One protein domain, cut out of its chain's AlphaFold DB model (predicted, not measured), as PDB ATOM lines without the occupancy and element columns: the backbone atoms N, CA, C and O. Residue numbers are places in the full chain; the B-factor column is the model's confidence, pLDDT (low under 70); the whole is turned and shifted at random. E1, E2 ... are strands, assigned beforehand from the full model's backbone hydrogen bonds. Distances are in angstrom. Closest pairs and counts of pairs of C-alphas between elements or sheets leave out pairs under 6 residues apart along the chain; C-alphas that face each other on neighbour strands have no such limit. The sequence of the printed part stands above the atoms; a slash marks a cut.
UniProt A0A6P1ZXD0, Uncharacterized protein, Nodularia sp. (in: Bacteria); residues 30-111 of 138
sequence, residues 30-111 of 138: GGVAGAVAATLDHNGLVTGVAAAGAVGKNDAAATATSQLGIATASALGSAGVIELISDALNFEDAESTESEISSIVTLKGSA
ATOM      1  N   GLY A  30     238.476 287.430 199.038       63.47
ATOM      2  CA  GLY A  30     238.475 288.605 198.157       63.47
ATOM      3  C   GLY A  30     237.555 288.449 196.935       63.47
ATOM      4  O   GLY A  30     237.619 287.439 196.235       63.47
ATOM      5  N   GLY A  31     236.752 289.467 196.616       67.75
ATOM      6  CA  GLY A  31     236.048 289.556 195.336       67.75
ATOM      7  C   GLY A  31     237.022 289.798 194.174       67.75
ATOM      8  O   GLY A  31     237.914 290.646 194.266       67.75
ATOM      9  N   VAL A  32     236.855 289.077 193.060       78.88
ATOM     10  CA  VAL A  32     237.620 289.282 191.815       78.88
ATOM     11  C   VAL A  32     236.652 289.554 190.671       78.88
ATOM     12  O   VAL A  32     235.743 288.765 190.427       78.88
ATOM     13  N   ALA A  33     236.864 290.652 189.947       78.88
ATOM     14  CA  ALA A  33     236.070 291.028 188.783       78.88
ATOM     15  C   ALA A  33     236.966 291.244 187.562       78.88
ATOM     16  O   ALA A  33     238.010 291.891 187.652       78.88
ATOM     17  N   GLY A  34     236.534 290.737 186.410       79.81
ATOM     18  CA  GLY A  34     237.195 290.942 185.127       79.81
ATOM     19  C   GLY A  34     236.166 291.217 184.040       79.81
ATOM     20  O   GLY A  34     235.208 290.463 183.892       79.81
ATOM     21  N   ALA A  35     236.367 292.290 183.283       76.25
ATOM     22  CA  ALA A  35     235.521 292.678 182.167       76.25
ATOM     23  C   ALA A  35     236.378 292.905 180.923       76.25
ATOM     24  O   ALA A  35     237.415 293.567 180.978       76.25
ATOM     25  N   VAL A  36     235.934 292.363 179.791       84.00
ATOM     26  CA  VAL A  36     236.573 292.568 178.491       84.00
ATOM     27  C   VAL A  36     235.493 292.936 177.489       84.00
ATOM     28  O   VAL A  36     234.524 292.200 177.321       84.00
ATOM     29  N   ALA A  37     235.666 294.075 176.827       85.00
ATOM     30  CA  ALA A  37     234.801 294.537 175.756       85.00
ATOM     31  C   ALA A  37     235.600 294.603 174.457       85.00
ATOM     32  O   ALA A  37     236.619 295.292 174.377       85.00
ATOM     33  N   ALA A  38     235.130 293.890 173.438       85.00
ATOM     34  CA  ALA A  38     235.707 293.910 172.104       85.00
ATOM     35  C   ALA A  38     234.700 294.495 171.114       85.00
ATOM     36  O   ALA A  38     233.510 294.191 171.167       85.00
ATOM     37  N   THR A  39     235.201 295.312 170.199       85.56
ATOM     38  CA  THR A  39     234.443 295.856 169.075       85.56
ATOM     39  C   THR A  39     234.915 295.156 167.816       85.56
ATOM     40  O   THR A  39     236.123 295.030 167.603       85.56
ATOM     41  N   LEU A  40     233.970 294.681 167.007       85.19
ATOM     42  CA  LEU A  40     234.241 294.028 165.731       85.19
ATOM     43  C   LEU A  40     233.810 294.947 164.580       85.19
ATOM     44  O   LEU A  40     232.850 295.707 164.717       85.19
ATOM     45  N   ASP A  41     234.515 294.890 163.452       82.25
ATOM     46  CA  ASP A  41     234.065 295.497 162.201       82.25
ATOM     47  C   ASP A  41     233.021 294.630 161.474       82.25
ATOM     48  O   ASP A  41     232.657 293.533 161.898       82.25
ATOM     49  N   HIS A  42     232.554 295.135 160.330       83.06
ATOM     50  CA  HIS A  42     231.625 294.456 159.422       83.06
ATOM     51  C   HIS A  42     232.101 293.059 158.968       83.06
ATOM     52  O   HIS A  42     231.271 292.199 158.673       83.06
ATOM     53  N   ASN A  43     233.412 292.822 158.933       87.31
ATOM     54  CA  ASN A  43     234.017 291.561 158.514       87.31
ATOM     55  C   ASN A  43     234.276 290.612 159.700       87.31
ATOM     56  O   ASN A  43     234.814 289.522 159.507       87.31
ATOM     57  N   GLY A  44     233.917 291.016 160.923       81.25
ATOM     58  CA  GLY A  44     234.164 290.254 162.143       81.25
ATOM     59  C   GLY A  44     235.591 290.380 162.687       81.25
ATOM     60  O   GLY A  44     235.975 289.590 163.549       81.25
ATOM     61  N   LEU A  45     236.391 291.343 162.214       83.69
ATOM     62  CA  LEU A  45     237.728 291.608 162.751       83.69
ATOM     63  C   LEU A  45     237.642 292.524 163.971       83.69
ATOM     64  O   LEU A  45     236.893 293.495 163.985       83.69
ATOM     65  N   VAL A  46     238.457 292.250 164.989       83.69
ATOM     66  CA  VAL A  46     238.519 293.068 166.206       83.69
ATOM     67  C   VAL A  46     239.192 294.410 165.905       83.69
ATOM     68  O   VAL A  46     240.372 294.457 165.563       83.69
ATOM     69  N   THR A  47     238.454 295.505 166.070       84.62
ATOM     70  CA  THR A  47     238.921 296.882 165.834       84.62
ATOM     71  C   THR A  47     239.256 297.640 167.112       84.62
ATOM     72  O   THR A  47     239.983 298.631 167.063       84.62
ATOM     73  N   GLY A  48     238.789 297.164 168.267       78.19
ATOM     74  CA  GLY A  48     239.125 297.747 169.561       78.19
ATOM     75  C   GLY A  48     238.868 296.784 170.709       78.19
ATOM     76  O   GLY A  48     237.858 296.083 170.716       78.19
ATOM     77  N   VAL A  49     239.762 296.769 171.695       83.81
ATOM     78  CA  VAL A  49     239.631 295.961 172.913       83.81
ATOM     79  C   VAL A  49     239.844 296.855 174.122       83.81
ATOM     80  O   VAL A  49     240.841 297.570 174.204       83.81
ATOM     81  N   ALA A  50     238.925 296.777 175.072       79.12
ATOM     82  CA  ALA A  50     239.087 297.307 176.411       79.12
ATOM     83  C   ALA A  50     239.043 296.139 177.393       79.12
ATOM     84  O   ALA A  50     238.200 295.252 177.273       79.12
ATOM     85  N   ALA A  51     239.945 296.139 178.367       81.12
ATOM     86  CA  ALA A  51     239.959 295.166 179.446       81.12
ATOM     87  C   ALA A  51     240.121 295.902 180.774       81.12
ATOM     88  O   ALA A  51     240.930 296.822 180.888       81.12
ATOM     89  N   ALA A  52     239.348 295.486 181.765       68.19
ATOM     90  CA  ALA A  52     239.400 295.993 183.121       68.19
ATOM     91  C   ALA A  52     239.374 294.809 184.084       68.19
ATOM     92  O   ALA A  52     238.652 293.835 183.873       68.19
ATOM     93  N   GLY A  53     240.166 294.895 185.145       76.94
ATOM     94  CA  GLY A  53     240.206 293.895 186.201       76.94
ATOM     95  C   GLY A  53     240.332 294.578 187.550       76.94
ATOM     96  O   GLY A  53     241.029 295.586 187.671       76.94
ATOM     97  N   ALA A  54     239.655 294.034 188.551       70.06
ATOM     98  CA  ALA A  54     239.701 294.513 189.919       70.06
ATOM     99  C   ALA A  54     239.771 293.329 190.883       70.06
ATOM    100  O   ALA A  54     239.120 292.303 190.686       70.06
ATOM    101  N   VAL A  55     240.564 293.499 191.935       76.62
ATOM    102  CA  VAL A  55     240.623 292.595 193.082       76.62
ATOM    103  C   VAL A  55     240.355 293.427 194.327       76.62
ATOM    104  O   VAL A  55     240.930 294.504 194.494       76.62
ATOM    105  N   GLY A  56     239.454 292.960 195.175       68.75
ATOM    106  CA  GLY A  56     239.037 293.665 196.379       68.75
ATOM    107  C   GLY A  56     238.939 292.703 197.545       68.75
ATOM    108  O   GLY A  56     238.744 291.510 197.355       68.75
ATOM    109  N   LYS A  57     239.092 293.218 198.767       68.81
ATOM    110  CA  LYS A  57     238.972 292.386 199.974       68.81
ATOM    111  C   LYS A  57     237.542 291.910 200.228       68.81
ATOM    112  O   LYS A  57     237.380 290.849 200.796       68.81
ATOM    113  N   ASN A  58     236.543 292.682 199.801       70.44
ATOM    114  CA  ASN A  58     235.128 292.376 200.015       70.44
ATOM    115  C   ASN A  58     234.368 292.407 198.690       70.44
ATOM    116  O   ASN A  58     233.708 291.439 198.346       70.44
ATOM    117  N   ASP A  59     234.544 293.471 197.906       74.69
ATOM    118  CA  ASP A  59     233.939 293.609 196.585       74.69
ATOM    119  C   ASP A  59     234.955 294.137 195.573       74.69
ATOM    120  O   ASP A  59     235.821 294.956 195.895       74.69
ATOM    121  N   ALA A  60     234.825 293.682 194.334       76.44
ATOM    122  CA  ALA A  60     235.545 294.156 193.168       76.44
ATOM    123  C   ALA A  60     234.551 294.442 192.045       76.44
ATOM    124  O   ALA A  60     233.666 293.638 191.761       76.44
ATOM    125  N   ALA A  61     234.724 295.573 191.370       81.12
ATOM    126  CA  ALA A  61     233.949 295.931 190.193       81.12
ATOM    127  C   ALA A  61     234.903 296.295 189.057       81.12
ATOM    128  O   ALA A  61     235.868 297.035 189.260       81.12
ATOM    129  N   ALA A  62     234.639 295.770 187.865       79.12
ATOM    130  CA  ALA A  62     235.412 296.048 186.665       79.12
ATOM    131  C   ALA A  62     234.467 296.407 185.521       79.12
ATOM    132  O   ALA A  62     233.543 295.655 185.227       79.12
ATOM    133  N   THR A  63     234.736 297.523 184.850       83.06
ATOM    134  CA  THR A  63     234.005 297.942 183.650       83.06
ATOM    135  C   THR A  63     235.000 298.251 182.548       83.06
ATOM    136  O   THR A  63     235.907 299.063 182.721       83.06
ATOM    137  N   ALA A  64     234.835 297.580 181.415       82.88
ATOM    138  CA  ALA A  64     235.610 297.785 180.208       82.88
ATOM    139  C   ALA A  64     234.699 298.353 179.121       82.88
ATOM    140  O   ALA A  64     233.666 297.766 178.807       82.88
ATOM    141  N   THR A  65     235.109 299.469 178.526       83.25
ATOM    142  CA  THR A  65     234.336 300.163 177.496       83.25
ATOM    143  C   THR A  65     235.217 300.412 176.278       83.25
ATOM    144  O   THR A  65     236.252 301.067 176.377       83.25
ATOM    145  N   SER A  66     234.812 299.880 175.128       80.88
ATOM    146  CA  SER A  66     235.475 300.016 173.831       80.88
ATOM    147  C   SER A  66     234.618 300.861 172.873       80.88
ATOM    148  O   SER A  66     233.410 301.014 173.062       80.88
ATOM    149  N   GLN A  67     235.261 301.441 171.853       77.75
ATOM    150  CA  GLN A  67     234.641 302.228 170.776       77.75
ATOM    151  C   GLN A  67     233.639 303.299 171.257       77.75
ATOM    152  O   GLN A  67     232.444 303.205 170.995       77.75
ATOM    153  N   LEU A  68     234.122 304.332 171.959       71.31
ATOM    154  CA  LEU A  68     233.315 305.493 172.391       71.31
ATOM    155  C   LEU A  68     232.039 305.152 173.198       71.31
ATOM    156  O   LEU A  68     231.114 305.956 173.234       71.31
ATOM    157  N   GLY A  69     231.972 303.987 173.852       63.38
ATOM    158  CA  GLY A  69     230.809 303.589 174.659       63.38
ATOM    159  C   GLY A  69     229.934 302.495 174.052       63.38
ATOM    160  O   GLY A  69     229.066 301.979 174.748       63.38
ATOM    161  N   ILE A  70     230.169 302.107 172.793       72.31
ATOM    162  CA  ILE A  70     229.299 301.167 172.063       72.31
ATOM    163  C   ILE A  70     229.421 299.739 172.606       72.31
ATOM    164  O   ILE A  70     228.424 299.030 172.712       72.31
ATOM    165  N   ALA A  71     230.629 299.310 172.970       77.56
ATOM    166  CA  ALA A  71     230.858 297.992 173.548       77.56
ATOM    167  C   ALA A  71     231.265 298.156 175.010       77.56
ATOM    168  O   ALA A  71     232.394 298.550 175.294       77.56
ATOM    169  N   THR A  72     230.356 297.857 175.938       81.00
ATOM    170  CA  THR A  72     230.626 297.916 177.379       81.00
ATOM    171  C   THR A  72     230.406 296.550 178.006       81.00
ATOM    172  O   THR A  72     229.365 295.930 177.812       81.00
ATOM    173  N   ALA A  73     231.381 296.092 178.780       80.31
ATOM    174  CA  ALA A  73     231.279 294.920 179.631       80.31
ATOM    175  C   ALA A  73     231.507 295.360 181.077       80.31
ATOM    176  O   ALA A  73     232.453 296.096 181.351       80.31
ATOM    177  N   SER A  74     230.660 294.905 181.996       82.88
ATOM    178  CA  SER A  74     230.834 295.131 183.431       82.88
ATOM    179  C   SER A  74     230.753 293.809 184.178       82.88
ATOM    180  O   SER A  74     229.968 292.936 183.815       82.88
ATOM    181  N   ALA A  75     231.563 293.668 185.219       80.75
ATOM    182  CA  ALA A  75     231.599 292.511 186.094       80.75
ATOM    183  C   ALA A  75     231.714 292.962 187.552       80.75
ATOM    184  O   ALA A  75     232.391 293.945 187.859       80.75
ATOM    185  N   LEU A  76     231.075 292.206 188.439       81.56
ATOM    186  CA  LEU A  76     231.150 292.361 189.886       81.56
ATOM    187  C   LEU A  76     231.604 291.022 190.478       81.56
ATOM    188  O   LEU A  76     231.041 289.980 190.151       81.56
ATOM    189  N   GLY A  77     232.613 291.060 191.340       79.31
ATOM    190  CA  GLY A  77     233.046 289.938 192.161       79.31
ATOM    191  C   GLY A  77     232.894 290.311 193.625       79.31
ATOM    192  O   GLY A  77     233.337 291.384 194.023       79.31
ATOM    193  N   SER A  78     232.286 289.443 194.423       77.38
ATOM    194  CA  SER A  78     232.045 289.682 195.844       77.38
ATOM    195  C   SER A  78     232.478 288.476 196.667       77.38
ATOM    196  O   SER A  78     232.411 287.342 196.195       77.38
ATOM    197  N   ALA A  79     232.938 288.758 197.880       71.19
ATOM    198  CA  ALA A  79     233.173 287.798 198.948       71.19
ATOM    199  C   ALA A  79     231.869 287.158 199.441       71.19
ATOM    200  O   ALA A  79     231.856 285.994 199.827       71.19
ATOM    201  N   GLY A  80     230.785 287.941 199.434       67.19
ATOM    202  CA  GLY A  80     229.475 287.555 199.935       67.19
ATOM    203  C   GLY A  80     228.429 287.414 198.829       67.19
ATOM    204  O   GLY A  80     228.728 287.171 197.659       67.19
ATOM    205  N   VAL A  81     227.159 287.545 199.215       72.50
ATOM    206  CA  VAL A  81     226.021 287.422 198.293       72.50
ATOM    207  C   VAL A  81     226.006 288.595 197.311       72.50
ATOM    208  O   VAL A  81     226.095 289.755 197.709       72.50
ATOM    209  N   ILE A  82     225.832 288.281 196.027       74.06
ATOM    210  CA  ILE A  82     225.540 289.271 194.991       74.06
ATOM    211  C   ILE A  82     224.022 289.394 194.871       74.06
ATOM    212  O   ILE A  82     223.341 288.436 194.503       74.06
ATOM    213  N   GLU A  83     223.496 290.576 195.174       72.31
ATOM    214  CA  GLU A  83     222.077 290.885 195.032       72.31
ATOM    215  C   GLU A  83     221.797 291.468 193.643       72.31
ATOM    216  O   GLU A  83     222.449 292.421 193.202       72.31
ATOM    217  N   LEU A  84     220.808 290.883 192.961       76.00
ATOM    218  CA  LEU A  84     220.282 291.366 191.691       76.00
ATOM    219  C   LEU A  84     218.968 292.102 191.947       76.00
ATOM    220  O   LEU A  84     217.960 291.482 192.278       76.00
ATOM    221  N   ILE A  85     218.981 293.415 191.753       77.19
ATOM    222  CA  ILE A  85     217.800 294.262 191.905       77.19
ATOM    223  C   ILE A  85     217.361 294.689 190.508       77.19
ATOM    224  O   ILE A  85     218.080 295.429 189.838       77.19
ATOM    225  N   SER A  86     216.201 294.214 190.059       72.44
ATOM    226  CA  SER A  86     215.566 294.659 188.816       72.44
ATOM    227  C   SER A  86     214.369 295.540 189.147       72.44
ATOM    228  O   SER A  86     213.390 295.038 189.702       72.44
ATOM    229  N   ASP A  87     214.445 296.824 188.809       71.38
ATOM    230  CA  ASP A  87     213.329 297.756 188.966       71.38
ATOM    231  C   ASP A  87     212.779 298.151 187.593       71.38
ATOM    232  O   ASP A  87     213.544 298.440 186.667       71.38
ATOM    233  N   ALA A  88     211.455 298.125 187.455       67.31
ATOM    234  CA  ALA A  88     210.766 298.517 186.235       67.31
ATOM    235  C   ALA A  88     210.266 299.950 186.412       67.31
ATOM    236  O   ALA A  88     209.296 300.207 187.126       67.31
ATOM    237  N   LEU A  89     210.934 300.889 185.749       66.25
ATOM    238  CA  LEU A  89     210.476 302.264 185.671       66.25
ATOM    239  C   LEU A  89     209.473 302.370 184.527       66.25
ATOM    240  O   LEU A  89     209.827 302.241 183.354       66.25
ATOM    241  N   ASN A  90     208.219 302.619 184.888       60.34
ATOM    242  CA  ASN A  90     207.198 303.016 183.934       60.34
ATOM    243  C   ASN A  90     207.314 304.524 183.727       60.34
ATOM    244  O   ASN A  90     207.010 305.303 184.634       60.34
ATOM    245  N   PHE A  91     207.764 304.930 182.544       62.38
ATOM    246  CA  PHE A  91     207.670 306.318 182.124       62.38
ATOM    247  C   PHE A  91     206.328 306.504 181.415       62.38
ATOM    248  O   PHE A  91     206.128 306.023 180.301       62.38
ATOM    249  N   GLU A  92     205.390 307.176 182.081       58.66
ATOM    250  CA  GLU A  92     204.222 307.743 181.407       58.66
ATOM    251  C   GLU A  92     204.574 309.169 180.987       58.66
ATOM    252  O   GLU A  92     204.556 310.095 181.799       58.66
ATOM    253  N   ASP A  93     204.959 309.333 179.723       59.09
ATOM    254  CA  ASP A  93     205.081 310.654 179.121       59.09
ATOM    255  C   ASP A  93     203.690 311.123 178.675       59.09
ATOM    256  O   ASP A  93     202.996 310.429 177.934       59.09
ATOM    257  N   ALA A  94     203.260 312.295 179.146       61.28
ATOM    258  CA  ALA A  94     201.883 312.776 179.000       61.28
ATOM    259  C   ALA A  94     201.476 313.095 177.543       61.28
ATOM    260  O   ALA A  94     200.296 313.339 177.287       61.28
ATOM    261  N   GLU A  95     202.422 313.081 176.597       63.78
ATOM    262  CA  GLU A  95     202.179 313.294 175.162       63.78
ATOM    263  C   GLU A  95     202.541 312.093 174.262       63.78
ATOM    264  O   GLU A  95     202.332 312.160 173.048       63.78
ATOM    265  N   SER A  96     203.023 310.976 174.822       58.12
ATOM    266  CA  SER A  96     203.342 309.758 174.062       58.12
ATOM    267  C   SER A  96     202.262 308.689 174.253       58.12
ATOM    268  O   SER A  96     201.902 308.343 175.373       58.12
ATOM    269  N   THR A  97     201.749 308.114 173.161       58.47
ATOM    270  CA  THR A  97     200.854 306.936 173.208       58.47
ATOM    271  C   THR A  97     201.584 305.623 173.504       58.47
ATOM    272  O   THR A  97     200.945 304.577 173.607       58.47
ATOM    273  N   GLU A  98     202.910 305.657 173.617       56.25
ATOM    274  CA  GLU A  98     203.758 304.490 173.839       56.25
ATOM    275  C   GLU A  98     204.271 304.522 175.286       56.25
ATOM    276  O   GLU A  98     204.935 305.473 175.696       56.25
ATOM    277  N   SER A  99     203.952 303.484 176.065       56.56
ATOM    278  CA  SER A  99     204.526 303.290 177.399       56.56
ATOM    279  C   SER A  99     205.912 302.670 177.246       56.56
ATOM    280  O   SER A  99     206.041 301.507 176.859       56.56
ATOM    281  N   GLU A 100     206.955 303.446 177.530       58.03
ATOM    282  CA  GLU A 100     208.314 302.918 177.586       58.03
ATOM    283  C   GLU A 100     208.548 302.274 178.958       58.03
ATOM    284  O   GLU A 100     208.624 302.943 179.991       58.03
ATOM    285  N   ILE A 101     208.659 300.944 178.963       60.03
ATOM    286  CA  ILE A 101     209.073 300.181 180.141       60.03
ATOM    287  C   ILE A 101     210.600 300.103 180.121       60.03
ATOM    288  O   ILE A 101     211.182 299.356 179.330       60.03
ATOM    289  N   SER A 102     211.254 300.858 181.003       62.81
ATOM    290  CA  SER A 102     212.701 300.771 181.207       62.81
ATOM    291  C   SER A 102     212.995 299.900 182.424       62.81
ATOM    292  O   SER A 102     212.514 300.173 183.521       62.81
ATOM    293  N   SER A 103     213.772 298.830 182.242       59.53
ATOM    294  CA  SER A 103     214.207 297.959 183.341       59.53
ATOM    295  C   SER A 103     215.644 298.295 183.723       59.53
ATOM    296  O   SER A 103     216.562 298.130 182.915       59.53
ATOM    297  N   ILE A 104     215.848 298.779 184.949       69.31
ATOM    298  CA  ILE A 104     217.180 299.027 185.505       69.31
ATOM    299  C   ILE A 104     217.577 297.812 186.333       69.31
ATOM    300  O   ILE A 104     216.937 297.481 187.330       69.31
ATOM    301  N   VAL A 105     218.676 297.171 185.936       68.88
ATOM    302  CA  VAL A 105     219.270 296.054 186.668       68.88
ATOM    303  C   VAL A 105     220.495 296.550 187.432       68.88
ATOM    304  O   VAL A 105     221.493 296.950 186.833       68.88
ATOM    305  N   THR A 106     220.425 296.521 188.760       74.88
ATOM    306  CA  THR A 106     221.527 296.879 189.661       74.88
ATOM    307  C   THR A 106     222.095 295.622 190.311       74.88
ATOM    308  O   THR A 106     221.358 294.828 190.890       74.88
ATOM    309  N   LEU A 107     223.417 295.465 190.245       69.94
ATOM    310  CA  LEU A 107     224.165 294.415 190.937       69.94
ATOM    311  C   LEU A 107     224.860 295.027 192.154       69.94
ATOM    312  O   LEU A 107     225.672 295.944 191.996       69.94
ATOM    313  N   LYS A 108     224.567 294.530 193.358       74.19
ATOM    314  CA  LYS A 108     225.261 294.937 194.588       74.19
ATOM    315  C   LYS A 108     225.987 293.750 195.199       74.19
ATOM    316  O   LYS A 108     225.384 292.715 195.458       74.19
ATOM    317  N   GLY A 109     227.284 293.925 195.419       66.50
ATOM    318  CA  GLY A 109     228.069 293.020 196.249       66.50
ATOM    319  C   GLY A 109     227.836 293.325 197.723       66.50
ATOM    320  O   GLY A 109     227.406 294.430 198.071       66.50
ATOM    321  N   SER A 110     228.079 292.337 198.573       67.25
ATOM    322  CA  SER A 110     228.039 292.497 200.021       67.25
ATOM    323  C   SER A 110     229.274 291.870 200.644       67.25
ATOM    324  O   SER A 110     229.731 290.806 200.240       67.25
ATOM    325  N   ALA A 111     229.779 292.513 201.692       62.94
ATOM    326  CA  ALA A 111     230.799 291.931 202.543       62.94
ATOM    327  C   ALA A 111     230.288 290.637 203.194       62.94
ATOM    328  O   ALA A 111     229.221 290.653 203.813       62.94
TER     329      ALA A 111
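AT A GLANCE: This is residues 30 to 111 of the 138 residues of an uncharacterized protein of Nodularia sp. (in: Bacteria) (UniProt A0A6P1ZXD0). Three long strand hairpins make a flat V: E1 with E2 and E3 with E4 pack lengthwise on each other as one arm, and E5 with E6 runs off alone as the other arm, from the corner near residues 79 to 82. The tip of this second arm, residues 93 to 98, sticks out free. The printed part has 82 residues with six named strands, E1 to E6 along the chain, and no named helix. Each hairpin is an antiparallel sheet of two strands, and the class is all strand. The whole is loose, with a radius of gyration of the C-alphas of 17.1 A and spans of 48 by 42 by 16 A.

IN THESE COORDINATES: Find C-alpha 31 at (236.048, 289.556, 195.336); from there E1, residues 31 to 40, runs 30.0 A to C-alpha 40 at (234.241, 294.028, 165.731). E2, residues 46 to 56, returns over 30.2 A. E3, residues 59 to 66, is 23.7 A long, and E4, residues 71 to 78, 23.8 A. Then look for E5, residues 83 to 91, 24.7 A, and E6, residues 100 to 108, 25.3 A, which ends at C-alpha 108 at (225.261, 294.937, 194.588).

HOW THE PARTS SIT: Start with the hairpin of E1 and E2, antiparallel at 173 degrees, where N 33 and O 54 are 2.9 A apart, within hydrogen-bond range. In the hairpin of E3 and E4, at 172 degrees, look at N 62 and O 75, 2.9 A apart. Between these two hairpins, the closest C-alphas of E1 and E4 are those of Gly 31 and Ser 78, 4.0 A apart. The closest of E1 and E3 are those of Gly 31 and Asp 59, at 4.7 A, and of E2 and E3 those of Ala 52 and Ala 64, at 5.1 A. E2 and E4 are near each other, with 21 pairs of C-alphas within 10 A. In the hairpin of E5 and E6, at 159 degrees, N 85 and O 106 are 2.9 A apart. E4 and E6 have 2 pairs of C-alphas within 8 A, the closest being Leu 76 and Leu 107 at 7.4 A. E5 is apart from E1, E2, E3 and E4, and E6 is apart from E1, E2 and E3.

THE WHOLE: The two C-alphas farthest apart are those of Gly 30 and Glu 95, at 49.6 A, while those of Gly 30 and Ala 111, first and last printed, are 9.4 A apart. The printed part has no cut. No link is long: that from E5 to E6 is short, and the other four are tight. The mean pLDDT of the printed part is 73.4; 29 residues are under 70, among them residues 88 to 105.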